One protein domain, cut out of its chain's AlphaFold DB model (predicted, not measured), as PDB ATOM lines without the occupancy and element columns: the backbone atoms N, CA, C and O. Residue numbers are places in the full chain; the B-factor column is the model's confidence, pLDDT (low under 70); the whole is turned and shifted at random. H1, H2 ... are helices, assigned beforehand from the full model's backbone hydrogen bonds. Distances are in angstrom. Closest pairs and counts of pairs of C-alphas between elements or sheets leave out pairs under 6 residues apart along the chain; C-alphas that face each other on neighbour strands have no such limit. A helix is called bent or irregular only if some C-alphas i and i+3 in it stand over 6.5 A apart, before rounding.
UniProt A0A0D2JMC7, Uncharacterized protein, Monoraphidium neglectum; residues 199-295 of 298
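What this domain is: This is residues 199 to 295 of the 298 residues of an uncharacterized protein of Monoraphidium neglectum (UniProt A0A0D2JMC7). The long helix H1 has H2 and bent H3 packed on one side, and H4 lies beyond, crossing H2. Residues 206 to 211 stick out at one end. The 97 printed residues, with four named helices, H1 to H4 in order, and no named strand, are all helix by class and compact, with a radius of gyration of the C-alphas of 14.5 A and spans of 46 by 26 by 18 A.

How they stand to each other: Start at H1, residues 210 to 237, which forms a hairpin with H2, residues 242 to 256; their closest C-alphas, 235 and 245, are 6.6 A apart. H3, residues 259 to 278, one helix by its hydrogen bonds, is bent: C-alphas 267 and 270 are 6.8 A apart. Arm H3a, residues 259 to 267, touches H1's residues 217 to 227. H4, residues 282 to 295, touches H2, closest at C-alphas 293 and 248, 4.3 A. In H1, H2, H4, arm H3a and the other arm of H3, H3b, residues 270 to 278, every O i to N i+4 pair is within hydrogen-bond range.

Where its parts are: Find C-alpha 210 at (-59.414, 24.960, -10.214); from there H1 runs 41.0 A to C-alpha 237 at (-34.136, 17.211, 21.058).

The domain as a whole: The printed part has no cut; no printed residue is under 70.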
ATOM      1  N   PRO A 199     -44.671  29.446   6.761       85.38
ATOM      2  CA  PRO A 199     -45.750  30.344   6.382       85.38
ATOM      3  C   PRO A 199     -47.061  29.563   6.287       85.38
ATOM      4  O   PRO A 199     -47.111  28.495   5.681       85.38
ATOM      5  N   VAL A 200     -48.140  30.108   6.852       89.38
ATOM      6  CA  VAL A 200     -49.484  29.540   6.690       89.38
ATOM      7  C   VAL A 200     -50.050  30.040   5.361       89.38
ATOM      8  O   VAL A 200     -50.307  31.242   5.237       89.38
ATOM      9  N   PRO A 201     -50.265  29.175   4.353       86.31
ATOM     10  CA  PRO A 201     -50.787  29.624   3.068       86.31
ATOM     11  C   PRO A 201     -52.193  30.191   3.243       86.31
ATOM     12  O   PRO A 201     -53.012  29.623   3.973       86.31
ATOM     13  N   ALA A 202     -52.509  31.287   2.552       86.38
ATOM     14  CA  ALA A 202     -53.847  31.868   2.595       86.38
ATOM     15  C   ALA A 202     -54.914  30.850   2.146       86.38
ATOM     16  O   ALA A 202     -54.648  29.921   1.374       86.38
ATOM     17  N   ALA A 203     -56.136  30.997   2.657       87.44
ATOM     18  CA  ALA A 203     -57.260  30.254   2.105       87.44
ATOM     19  C   ALA A 203     -57.501  30.741   0.666       87.44
ATOM     20  O   ALA A 203     -57.509  31.956   0.443       87.44
ATOM     21  N   PRO A 204     -57.668  29.838  -0.315       86.00
ATOM     22  CA  PRO A 204     -57.992  30.261  -1.665       86.00
ATOM     23  C   PRO A 204     -59.332  31.002  -1.651       86.00
ATOM     24  O   PRO A 204     -60.294  30.566  -1.017       86.00
ATOM     25  N   LEU A 205     -59.391  32.139  -2.342       87.56
ATOM     26  CA  LEU A 205     -60.638  32.873  -2.529       87.56
ATOM     27  C   LEU A 205     -61.557  32.075  -3.462       87.56
ATOM     28  O   LEU A 205     -61.094  31.529  -4.462       87.56
ATOM     29  N   ALA A 206     -62.863  32.071  -3.185       81.56
ATOM     30  CA  ALA A 206     -63.862  31.333  -3.970       81.56
ATOM     31  C   ALA A 206     -63.922  31.738  -5.460       81.56
ATOM     32  O   ALA A 206     -64.447  30.993  -6.280       81.56
ATOM     33  N   ALA A 207     -63.368  32.901  -5.822       81.38
ATOM     34  CA  ALA A 207     -63.276  33.377  -7.202       81.38
ATOM     35  C   ALA A 207     -62.113  32.752  -8.006       81.38
ATOM     36  O   ALA A 207     -62.021  32.962  -9.215       81.38
ATOM     37  N   GLY A 208     -61.205  32.016  -7.357       80.94
ATOM     38  CA  GLY A 208     -60.101  31.332  -8.026       80.94
ATOM     39  C   GLY A 208     -60.575  30.063  -8.736       80.94
ATOM     40  O   GLY A 208     -61.256  29.233  -8.141       80.94
ATOM     41  N   GLY A 209     -60.199  29.883 -10.004       92.69
ATOM     42  CA  GLY A 209     -60.463  28.637 -10.732       92.69
ATOM     43  C   GLY A 209     -59.727  27.423 -10.141       92.69
ATOM     44  O   GLY A 209     -58.893  27.550  -9.243       92.69
ATOM     45  N   ALA A 210     -59.974  26.232 -10.697       90.62
ATOM     46  CA  ALA A 210     -59.414  24.960 -10.214       90.62
ATOM     47  C   ALA A 210     -57.878  24.960 -10.057       90.62
ATOM     48  O   ALA A 210     -57.351  24.391  -9.103       90.62
ATOM     49  N   ALA A 211     -57.150  25.647 -10.943       84.50
ATOM     50  CA  ALA A 211     -55.694  25.771 -10.847       84.50
ATOM     51  C   ALA A 211     -55.238  26.487  -9.560       84.50
ATOM     52  O   ALA A 211     -54.270  26.065  -8.931       84.50
ATOM     53  N   ALA A 212     -55.956  27.532  -9.132       86.31
ATOM     54  CA  ALA A 212     -55.647  28.260  -7.903       86.31
ATOM     55  C   ALA A 212     -55.941  27.413  -6.653       86.31
ATOM     56  O   ALA A 212     -55.174  27.450  -5.693       86.31
ATOM     57  N   LEU A 213     -57.015  26.613  -6.682       89.25
ATOM     58  CA  LEU A 213     -57.331  25.660  -5.615       89.25
ATOM     59  C   LEU A 213     -56.237  24.594  -5.474       89.25
ATOM     60  O   LEU A 213     -55.767  24.351  -4.365       89.25
ATOM     61  N   ASN A 214     -55.776  24.023  -6.591       86.44
ATOM     62  CA  ASN A 214     -54.701  23.028  -6.596       86.44
ATOM     63  C   ASN A 214     -53.376  23.607  -6.082       86.44
ATOM     64  O   ASN A 214     -52.712  22.982  -5.260       86.44
ATOM     65  N   ALA A 215     -53.010  24.819  -6.511       82.44
ATOM     66  CA  ALA A 215     -51.812  25.498  -6.020       82.44
ATOM     67  C   ALA A 215     -51.889  25.783  -4.510       82.44
ATOM     68  O   ALA A 215     -50.919  25.564  -3.786       82.44
ATOM     69  N   ALA A 216     -53.052  26.215  -4.010       88.19
ATOM     70  CA  ALA A 216     -53.258  26.452  -2.584       88.19
ATOM     71  C   ALA A 216     -53.203  25.157  -1.755       88.19
ATOM     72  O   ALA A 216     -52.688  25.176  -0.638       88.19
ATOM     73  N   ALA A 217     -53.712  24.043  -2.288       90.12
ATOM     74  CA  ALA A 217     -53.609  22.733  -1.651       90.12
ATOM     75  C   ALA A 217     -52.154  22.239  -1.600       90.12
ATOM     76  O   ALA A 217     -51.704  21.795  -0.548       90.12
ATOM     77  N   ALA A 218     -51.398  22.392  -2.692       87.00
ATOM     78  CA  ALA A 218     -49.980  22.037  -2.740       87.00
ATOM     79  C   ALA A 218     -49.147  22.853  -1.735       87.00
ATOM     80  O   ALA A 218     -48.389  22.277  -0.961       87.00
ATOM     81  N   ALA A 219     -49.356  24.173  -1.678       86.50
ATOM     82  CA  ALA A 219     -48.685  25.036  -0.707       86.50
ATOM     83  C   ALA A 219     -49.036  24.661   0.744       86.50
ATOM     84  O   ALA A 219     -48.186  24.721   1.632       86.50
ATOM     85  N   LEU A 220     -50.292  24.271   1.001       93.75
ATOM     86  CA  LEU A 220     -50.727  23.815   2.322       93.75
ATOM     87  C   LEU A 220     -50.052  22.499   2.718       93.75
ATOM     88  O   LEU A 220     -49.604  22.375   3.856       93.75
ATOM     89  N   GLN A 221     -49.936  21.555   1.784       91.94
ATOM     90  CA  GLN A 221     -49.238  20.293   2.005       91.94
ATOM     91  C   GLN A 221     -47.744  20.511   2.282       91.94
ATOM     92  O   GLN A 221     -47.197  19.909   3.201       91.94
ATOM     93  N   GLU A 222     -47.089  21.393   1.526       88.12
ATOM     94  CA  GLU A 222     -45.679  21.746   1.735       88.12
ATOM     95  C   GLU A 222     -45.454  22.354   3.127       88.12
ATOM     96  O   GLU A 222     -44.569  21.920   3.864       88.12
ATOM     97  N   ALA A 223     -46.309  23.298   3.537       92.56
ATOM     98  CA  ALA A 223     -46.253  23.876   4.876       92.56
ATOM     99  C   ALA A 223     -46.449  22.815   5.978       92.56
ATOM    100  O   ALA A 223     -45.745  22.837   6.988       92.56
ATOM    101  N   ALA A 224     -47.363  21.858   5.783       95.00
ATOM    102  CA  ALA A 224     -47.579  20.760   6.725       95.00
ATOM    103  C   ALA A 224     -46.328  19.883   6.894       95.00
ATOM    104  O   ALA A 224     -45.958  19.569   8.025       95.00
ATOM    105  N   LEU A 225     -45.653  19.540   5.792       92.88
ATOM    106  CA  LEU A 225     -44.421  18.745   5.812       92.88
ATOM    107  C   LEU A 225     -43.293  19.462   6.562       92.88
ATOM    108  O   LEU A 225     -42.661  18.863   7.429       92.88
ATOM    109  N   LEU A 226     -43.092  20.759   6.309       90.56
ATOM    110  CA  LEU A 226     -42.086  21.549   7.028       90.56
ATOM    111  C   LEU A 226     -42.372  21.604   8.535       90.56
ATOM    112  O   LEU A 226     -41.462  21.470   9.353       90.56
ATOM    113  N   ALA A 227     -43.639  21.777   8.922       94.50
ATOM    114  CA  ALA A 227     -44.028  21.768  10.327       94.50
ATOM    115  C   ALA A 227     -43.830  20.386  10.974       94.50
ATOM    116  O   ALA A 227     -43.383  20.310  12.117       94.50
ATOM    117  N   TYR A 228     -44.116  19.306  10.244       95.56
ATOM    118  CA  TYR A 228     -43.886  17.931  10.687       95.56
ATOM    119  C   TYR A 228     -42.396  17.642  10.933       95.56
ATOM    120  O   TYR A 228     -42.038  17.118  11.987       95.56
ATOM    121  N   GLU A 229     -41.504  18.050  10.027       93.06
ATOM    122  CA  GLU A 229     -40.051  17.902  10.207       93.06
ATOM    123  C   GLU A 229     -39.517  18.663  11.433       93.06
ATOM    124  O   GLU A 229     -38.596  18.205  12.111       93.06
ATOM    125  N   GLU A 230     -40.088  19.828  11.741       93.38
ATOM    126  CA  GLU A 230     -39.741  20.588  12.947       93.38
ATOM    127  C   GLU A 230     -40.261  19.914  14.225       93.38
ATOM    128  O   GLU A 230     -39.576  19.923  15.249       93.38
ATOM    129  N   VAL A 231     -41.435  19.273  14.173       95.81
ATOM    130  CA  VAL A 231     -41.942  18.447  15.281       95.81
ATOM    131  C   VAL A 231     -41.007  17.267  15.545       95.81
ATOM    132  O   VAL A 231     -40.665  17.035  16.705       95.81
ATOM    133  N   LEU A 232     -40.549  16.569  14.498       94.88
ATOM    134  CA  LEU A 232     -39.581  15.473  14.620       94.88
ATOM    135  C   LEU A 232     -38.299  15.934  15.312       94.88
ATOM    136  O   LEU A 232     -37.886  15.352  16.312       94.88
ATOM    137  N   ARG A 233     -37.712  17.040  14.844       91.56
ATOM    138  CA  ARG A 233     -36.498  17.587  15.456       91.56
ATOM    139  C   ARG A 233     -36.710  18.006  16.911       91.56
ATOM    140  O   ARG A 233     -35.832  17.795  17.744       91.56
ATOM    141  N   ALA A 234     -37.867  18.581  17.244       93.56
ATOM    142  CA  ALA A 234     -38.191  18.934  18.626       93.56
ATOM    143  C   ALA A 234     -38.343  17.687  19.512       93.56
ATOM    144  O   ALA A 234     -37.896  17.688  20.658       93.56
ATOM    145  N   ALA A 235     -38.938  16.618  18.983       94.50
ATOM    146  CA  ALA A 235     -39.080  15.344  19.671       94.50
ATOM    147  C   ALA A 235     -37.725  14.649  19.909       94.50
ATOM    148  O   ALA A 235     -37.473  14.162  21.013       94.50
ATOM    149  N   GLU A 236     -36.830  14.677  18.919       91.50
ATOM    150  CA  GLU A 236     -35.446  14.202  19.040       91.50
ATOM    151  C   GLU A 236     -34.655  15.009  20.077       91.50
ATOM    152  O   GLU A 236     -33.986  14.429  20.930       91.50
ATOM    153  N   ALA A 237     -34.783  16.341  20.072       91.06
ATOM    154  CA  ALA A 237     -34.136  17.211  21.058       91.06
ATOM    155  C   ALA A 237     -34.625  16.955  22.496       91.06
ATOM    156  O   ALA A 237     -33.889  17.200  23.452       91.06
ATOM    157  N   LEU A 238     -35.853  16.446  22.657       92.31
ATOM    158  CA  LEU A 238     -36.395  15.989  23.937       92.31
ATOM    159  C   LEU A 238     -35.962  14.565  24.322       92.31
ATOM    160  O   LEU A 238     -36.271  14.135  25.435       92.31
ATOM    161  N   GLY A 239     -35.284  13.835  23.433       94.25
ATOM    162  CA  GLY A 239     -34.899  12.442  23.653       94.25
ATOM    163  C   GLY A 239     -36.101  11.507  23.779       94.25
ATOM    164  O   GLY A 239     -36.070  10.578  24.588       94.25
ATOM    165  N   LEU A 240     -37.187  11.771  23.040       93.81
ATOM    166  CA  LEU A 240     -38.351  10.887  23.053       93.81
ATOM    167  C   LEU A 240     -37.971   9.492  22.517       93.81
ATOM    168  O   LEU A 240     -37.273   9.399  21.505       93.81
ATOM    169  N   PRO A 241     -38.431   8.404  23.163       93.50
ATOM    170  CA  PRO A 241     -38.223   7.059  22.642       93.50
ATOM    171  C   PRO A 241     -39.004   6.870  21.327       93.50
ATOM    172  O   PRO A 241     -40.021   7.548  21.122       93.50
ATOM    173  N   PRO A 242     -38.567   5.958  20.442       92.00
ATOM    174  CA  PRO A 242     -39.127   5.814  19.098       92.00
ATOM    175  C   PRO A 242     -40.637   5.540  19.099       92.00
ATOM    176  O   PRO A 242     -41.362   6.118  18.299       92.00
ATOM    177  N   GLU A 243     -41.159   4.781  20.065       93.56
ATOM    178  CA  GLU A 243     -42.595   4.484  20.157       93.56
ATOM    179  C   GLU A 243     -43.426   5.748  20.444       93.56
ATOM    180  O   GLU A 243     -44.556   5.913  19.973       93.56
ATOM    181  N   ARG A 244     -42.866   6.676  21.232       94.12
ATOM    182  CA  ARG A 244     -43.500   7.972  21.506       94.12
ATOM    183  C   ARG A 244     -43.397   8.895  20.306       94.12
ATOM    184  O   ARG A 244     -44.369   9.595  20.031       94.12
ATOM    185  N   LEU A 245     -42.261   8.879  19.609       95.56
ATOM    186  CA  LEU A 245     -42.080   9.620  18.367       95.56
ATOM    187  C   LEU A 245     -43.138   9.204  17.340       95.56
ATOM    188  O   LEU A 245     -43.863  10.065  16.854       95.56
ATOM    189  N   ASP A 246     -43.325   7.904  17.114       94.19
ATOM    190  CA  ASP A 246     -44.334   7.376  16.187       94.19
ATOM    191  C   ASP A 246     -45.754   7.828  16.552       94.19
ATOM    192  O   ASP A 246     -46.535   8.229  15.687       94.19
ATOM    193  N   THR A 247     -46.084   7.838  17.847       96.06
ATOM    194  CA  THR A 247     -47.404   8.293  18.310       96.06
ATOM    195  C   THR A 247     -47.604   9.794  18.061       96.06
ATOM    196  O   THR A 247     -48.676  10.219  17.629       96.06
ATOM    197  N   VAL A 248     -46.574  10.614  18.300       96.38
ATOM    198  CA  VAL A 248     -46.597  12.051  17.978       96.38
ATOM    199  C   VAL A 248     -46.773  12.255  16.475       96.38
ATOM    200  O   VAL A 248     -47.615  13.056  16.069       96.38
ATOM    201  N   CYS A 249     -46.028  11.513  15.656       95.38
ATOM    202  CA  CYS A 249     -46.113  11.562  14.200       95.38
ATOM    203  C   CYS A 249     -47.526  11.247  13.707       95.38
ATOM    204  O   CYS A 249     -48.085  12.023  12.932       95.38
ATOM    205  N   GLY A 250     -48.135  10.172  14.216       96.19
ATOM    206  CA  GLY A 250     -49.524   9.821  13.917       96.19
ATOM    207  C   GLY A 250     -50.509  10.919  14.328       96.19
ATOM    208  O   GLY A 250     -51.404  11.265  13.561       96.19
ATOM    209  N   GLY A 251     -50.305  11.541  15.494       96.44
ATOM    210  CA  GLY A 251     -51.118  12.666  15.959       96.44
ATOM    211  C   GLY A 251     -51.029  13.909  15.066       96.44
ATOM    212  O   GLY A 251     -52.051  14.529  14.770       96.44
ATOM    213  N   VAL A 252     -49.829  14.271  14.598       96.56
ATOM    214  CA  VAL A 252     -49.652  15.378  13.638       96.56
ATOM    215  C   VAL A 252     -50.270  15.026  12.290       96.56
ATOM    216  O   VAL A 252     -50.979  15.849  11.712       96.56
ATOM    217  N   GLN A 253     -50.049  13.804  11.799       95.69
ATOM    218  CA  GLN A 253     -50.628  13.342  10.543       95.69
ATOM    219  C   GLN A 253     -52.159  13.429  10.585       95.69
ATOM    220  O   GLN A 253     -52.738  14.085   9.725       95.69
ATOM    221  N   ALA A 254     -52.797  12.900  11.632       95.56
ATOM    222  CA  ALA A 254     -54.244  13.002  11.830       95.56
ATOM    223  C   ALA A 254     -54.722  14.465  11.910       95.56
ATOM    224  O   ALA A 254     -55.712  14.844  11.289       95.56
ATOM    225  N   ALA A 255     -53.989  15.336  12.614       95.25
ATOM    226  CA  ALA A 255     -54.325  16.760  12.694       95.25
ATOM    227  C   ALA A 255     -54.204  17.496  11.345       95.25
ATOM    228  O   ALA A 255     -54.824  18.548  11.167       95.25
ATOM    229  N   THR A 256     -53.403  16.975  10.413       95.88
ATOM    230  CA  THR A 256     -53.124  17.589   9.104       95.88
ATOM    231  C   THR A 256     -53.786  16.882   7.922       95.88
ATOM    232  O   THR A 256     -53.681  17.383   6.805       95.88
ATOM    233  N   GLU A 257     -54.505  15.781   8.152       94.25
ATOM    234  CA  GLU A 257     -55.147  14.976   7.105       94.25
ATOM    235  C   GLU A 257     -56.186  15.782   6.313       94.25
ATOM    236  O   GLU A 257     -56.212  15.767   5.082       94.25
ATOM    237  N   GLU A 258     -57.012  16.555   7.015       95.19
ATOM    238  CA  GLU A 258     -57.984  17.443   6.390       95.19
ATOM    239  C   GLU A 258     -57.413  18.851   6.193       95.19
ATOM    240  O   GLU A 258     -56.784  19.417   7.088       95.19
ATOM    241  N   ALA A 259     -57.739  19.507   5.074       92.56
ATOM    242  CA  ALA A 259     -57.281  20.875   4.799       92.56
ATOM    243  C   ALA A 259     -57.662  21.880   5.910       92.56
ATOM    244  O   ALA A 259     -56.897  22.798   6.216       92.56
ATOM    245  N   GLY A 260     -58.835  21.712   6.531       93.81
ATOM    246  CA  GLY A 260     -59.271  22.525   7.670       93.81
ATOM    247  C   GLY A 260     -58.454  22.258   8.939       93.81
ATOM    248  O   GLY A 260     -58.033  23.208   9.607       93.81
ATOM    249  N   GLY A 261     -58.186  20.983   9.237       95.50
ATOM    250  CA  GLY A 261     -57.315  20.555  10.334       95.50
ATOM    251  C   GLY A 261     -55.888  21.067  10.156       95.50
ATOM    252  O   GLY A 261     -55.355  21.725  11.046       95.50
ATOM    253  N   CYS A 262     -55.326  20.906   8.959       96.12
ATOM    254  CA  CYS A 262     -53.992  21.377   8.612       96.12
ATOM    255  C   CYS A 262     -53.837  22.891   8.829       96.12
ATOM    256  O   CYS A 262     -52.913  23.338   9.510       96.12
ATOM    257  N   ARG A 263     -54.793  23.705   8.358       95.50
ATOM    258  CA  ARG A 263     -54.786  25.159   8.611       95.50
ATOM    259  C   ARG A 263     -54.880  25.492  10.097       95.50
ATOM    260  O   ARG A 263     -54.210  26.415  10.555       95.50
ATOM    261  N   ARG A 264     -55.696  24.754  10.856       96.25
ATOM    262  CA  ARG A 264     -55.819  24.918  12.311       96.25
ATOM    263  C   ARG A 264     -54.500  24.598  13.015       96.25
ATOM    264  O   ARG A 264     -54.065  25.367  13.871       96.25
ATOM    265  N   PHE A 265     -53.870  23.491  12.641       96.69
ATOM    266  CA  PHE A 265     -52.583  23.060  13.166       96.69
ATOM    267  C   PHE A 265     -51.498  24.106  12.879       96.69
ATOM    268  O   PHE A 265     -50.896  24.633  13.814       96.69
ATOM    269  N   LEU A 266     -51.326  24.487  11.609       96.00
ATOM    270  CA  LEU A 266     -50.330  25.468  11.169       96.00
ATOM    271  C   LEU A 266     -50.578  26.873  11.736       96.00
ATOM    272  O   LEU A 266     -49.632  27.588  12.052       96.00
ATOM    273  N   GLY A 267     -51.841  27.282  11.882       95.31
ATOM    274  CA  GLY A 267     -52.208  28.612  12.371       95.31
ATOM    275  C   GLY A 267     -52.207  28.762  13.893       95.31
ATOM    276  O   GLY A 267     -52.066  29.881  14.386       95.31
ATOM    277  N   MET A 268     -52.371  27.674  14.656       95.25
ATOM    278  CA  MET A 268     -52.534  27.753  16.115       95.25
ATOM    279  C   MET A 268     -51.572  26.863  16.896       95.25
ATOM    280  O   MET A 268     -50.879  27.362  17.783       95.25
ATOM    281  N   GLU A 269     -51.521  25.567  16.594       96.69
ATOM    282  CA  GLU A 269     -50.765  24.602  17.400       96.69
ATOM    283  C   GLU A 269     -49.263  24.686  17.129       96.69
ATOM    284  O   GLU A 269     -48.473  24.829  18.065       96.69
ATOM    285  N   TYR A 270     -48.864  24.722  15.860       95.81
ATOM    286  CA  TYR A 270     -47.460  24.821  15.481       95.81
ATOM    287  C   TYR A 270     -46.784  26.119  15.984       95.81
ATOM    288  O   TYR A 270     -45.722  26.040  16.604       95.81
ATOM    289  N   PRO A 271     -47.392  27.323  15.880       95.44
ATOM    290  CA  PRO A 271     -46.807  28.540  16.449       95.44
ATOM    291  C   PRO A 271     -46.704  28.533  17.982       95.44
ATOM    292  O   PRO A 271     -45.870  29.247  18.547       95.44
ATOM    293  N   ARG A 272     -47.559  27.778  18.687       95.94
ATOM    294  CA  ARG A 272     -47.447  27.585  20.146       95.94
ATOM    295  C   ARG A 272     -46.248  26.706  20.480       95.94
ATOM    296  O   ARG A 272     -45.441  27.118  21.310       95.94
ATOM    297  N   LEU A 273     -46.104  25.574  19.789       95.94
ATOM    298  CA  LEU A 273     -44.933  24.707  19.896       95.94
ATOM    299  C   LEU A 273     -43.645  25.490  19.617       95.94
ATOM    300  O   LEU A 273     -42.751  25.516  20.455       95.94
ATOM    301  N   ARG A 274     -43.585  26.217  18.493       95.12
ATOM    302  CA  ARG A 274     -42.414  27.015  18.100       95.12
ATOM    303  C   ARG A 274     -41.997  28.010  19.181       95.12
ATOM    304  O   ARG A 274     -40.816  28.119  19.490       95.12
ATOM    305  N   ARG A 275     -42.955  28.729  19.779       94.88
ATOM    306  CA  ARG A 275     -42.674  29.672  20.877       94.88
ATOM    307  C   ARG A 275     -42.163  28.966  22.132       94.88
ATOM    308  O   ARG A 275     -41.264  29.496  22.777       94.88
ATOM    309  N   ALA A 276     -42.699  27.792  22.461       95.50
ATOM    310  CA  ALA A 276     -42.201  26.990  23.575       95.50
ATOM    311  C   ALA A 276     -40.761  26.512  23.323       95.50
ATOM    312  O   ALA A 276     -39.917  26.663  24.203       95.50
ATOM    313  N   CYS A 277     -40.454  26.038  22.110       94.19
ATOM    314  CA  CYS A 277     -39.094  25.676  21.708       94.19
ATOM    315  C   CYS A 277     -38.139  26.879  21.775       94.19
ATOM    316  O   CYS A 277     -37.077  26.773  22.377       94.19
ATOM    317  N   ALA A 278     -38.543  28.043  21.245       91.31
ATOM    318  CA  ALA A 278     -37.750  29.278  21.281       91.31
ATOM    319  C   ALA A 278     -37.404  29.718  22.711       91.31
ATOM    320  O   ALA A 278     -36.320  30.236  22.960       91.31
ATOM    321  N   ALA A 279     -38.336  29.515  23.644       92.31
ATOM    322  CA  ALA A 279     -38.162  29.826  25.057       92.31
ATOM    323  C   ALA A 279     -37.395  28.741  25.836       92.31
ATOM    324  O   ALA A 279     -37.194  28.901  27.036       92.31
ATOM    325  N   GLY A 280     -37.020  27.623  25.200       92.56
ATOM    326  CA  GLY A 280     -36.441  26.465  25.887       92.56
ATOM    327  C   GLY A 280     -37.395  25.820  26.902       92.56
ATOM    328  O   GLY A 280     -36.946  25.152  27.828       92.56
ATOM    329  N   ALA A 281     -38.710  26.023  26.760       94.50
ATOM    330  CA  ALA A 281     -39.725  25.584  27.714       94.50
ATOM    331  C   ALA A 281     -40.053  24.088  27.540       94.50
ATOM    332  O   ALA A 281     -41.129  23.726  27.059       94.50
ATOM    333  N   MET A 282     -39.110  23.221  27.920       93.94
ATOM    334  CA  MET A 282     -39.169  21.768  27.701       93.94
ATOM    335  C   MET A 282     -40.467  21.123  28.204       93.94
ATOM    336  O   MET A 282     -41.056  20.316  27.486       93.94
ATOM    337  N   ASP A 283     -40.955  21.514  29.383       95.12
ATOM    338  CA  ASP A 283     -42.191  20.963  29.958       95.12
ATOM    339  C   ASP A 283     -43.420  21.273  29.097       95.12
ATOM    340  O   ASP A 283     -44.296  20.429  28.911       95.12
ATOM    341  N   VAL A 284     -43.466  22.470  28.505       96.75
ATOM    342  CA  VAL A 284     -44.556  22.890  27.613       96.75
ATOM    343  C   VAL A 284     -44.500  22.115  26.299       96.75
ATOM    344  O   VAL A 284     -45.543  21.687  25.802       96.75
ATOM    345  N   VAL A 285     -43.298  21.908  25.750       96.44
ATOM    346  CA  VAL A 285     -43.093  21.101  24.536       96.44
ATOM    347  C   VAL A 285     -43.520  19.654  24.797       96.44
ATOM    348  O   VAL A 285     -44.290  19.100  24.017       96.44
ATOM    349  N   ARG A 286     -43.108  19.056  25.920       96.00
ATOM    350  CA  ARG A 286     -43.480  17.682  26.291       96.00
ATOM    351  C   ARG A 286     -44.990  17.524  26.467       96.00
ATOM    352  O   ARG A 286     -45.579  16.640  25.850       96.00
ATOM    353  N   ALA A 287     -45.628  18.417  27.222       96.75
ATOM    354  CA  ALA A 287     -47.078  18.406  27.402       96.75
ATOM    355  C   ALA A 287     -47.831  18.578  26.071       96.75
ATOM    356  O   ALA A 287     -48.901  18.005  25.872       96.75
ATOM    357  N   TRP A 288     -47.282  19.360  25.135       97.25
ATOM    358  CA  TRP A 288     -47.841  19.470  23.790       97.25
ATOM    359  C   TRP A 288     -47.747  18.141  23.027       97.25
ATOM    360  O   TRP A 288     -48.767  17.683  22.510       97.25
ATOM    361  N   MET A 289     -46.572  17.499  23.017       97.06
ATOM    362  CA  MET A 289     -46.349  16.204  22.353       97.06
ATOM    363  C   MET A 289     -47.289  15.122  22.897       97.06
ATOM    364  O   MET A 289     -47.885  14.381  22.123       97.06
ATOM    365  N   GLU A 290     -47.492  15.068  24.216       95.75
ATOM    366  CA  GLU A 290     -48.411  14.119  24.858       95.75
ATOM    367  C   GLU A 290     -49.869  14.312  24.414       95.75
ATOM    368  O   GLU A 290     -50.564  13.336  24.126       95.75
ATOM    369  N   ARG A 291     -50.340  15.563  24.298       96.19
ATOM    370  CA  ARG A 291     -51.696  15.848  23.795       96.19
ATOM    371  C   ARG A 291     -51.867  15.464  22.329       96.19
ATOM    372  O   ARG A 291     -52.909  14.920  21.963       96.19
ATOM    373  N   VAL A 292     -50.873  15.763  21.492       95.56
ATOM    374  CA  VAL A 292     -50.909  15.423  20.061       95.56
ATOM    375  C   VAL A 292     -50.892  13.911  19.876       95.56
ATOM    376  O   VAL A 292     -51.743  13.383  19.168       95.56
ATOM    377  N   ALA A 293     -50.020  13.209  20.601       94.19
ATOM    378  CA  ALA A 293     -49.973  11.752  20.627       94.19
ATOM    379  C   ALA A 293     -51.326  11.129  21.024       94.19
ATOM    380  O   ALA A 293     -51.777  10.174  20.399       94.19
ATOM    381  N   GLY A 294     -52.020  11.699  22.015       92.06
ATOM    382  CA  GLY A 294     -53.353  11.237  22.421       92.06
ATOM    383  C   GLY A 294     -54.469  11.493  21.399       92.06
ATOM    384  O   GLY A 294     -55.530  10.885  21.503       92.06
ATOM    385  N   SER A 295     -54.251  12.369  20.414       87.44
ATOM    386  CA  SER A 295     -55.269  12.742  19.422       87.44
ATOM    387  C   SER A 295     -55.318  11.799  18.210       87.44
ATOM    388  O   SER A 295     -56.325  11.779  17.514       87.44
TER     389      SER A 295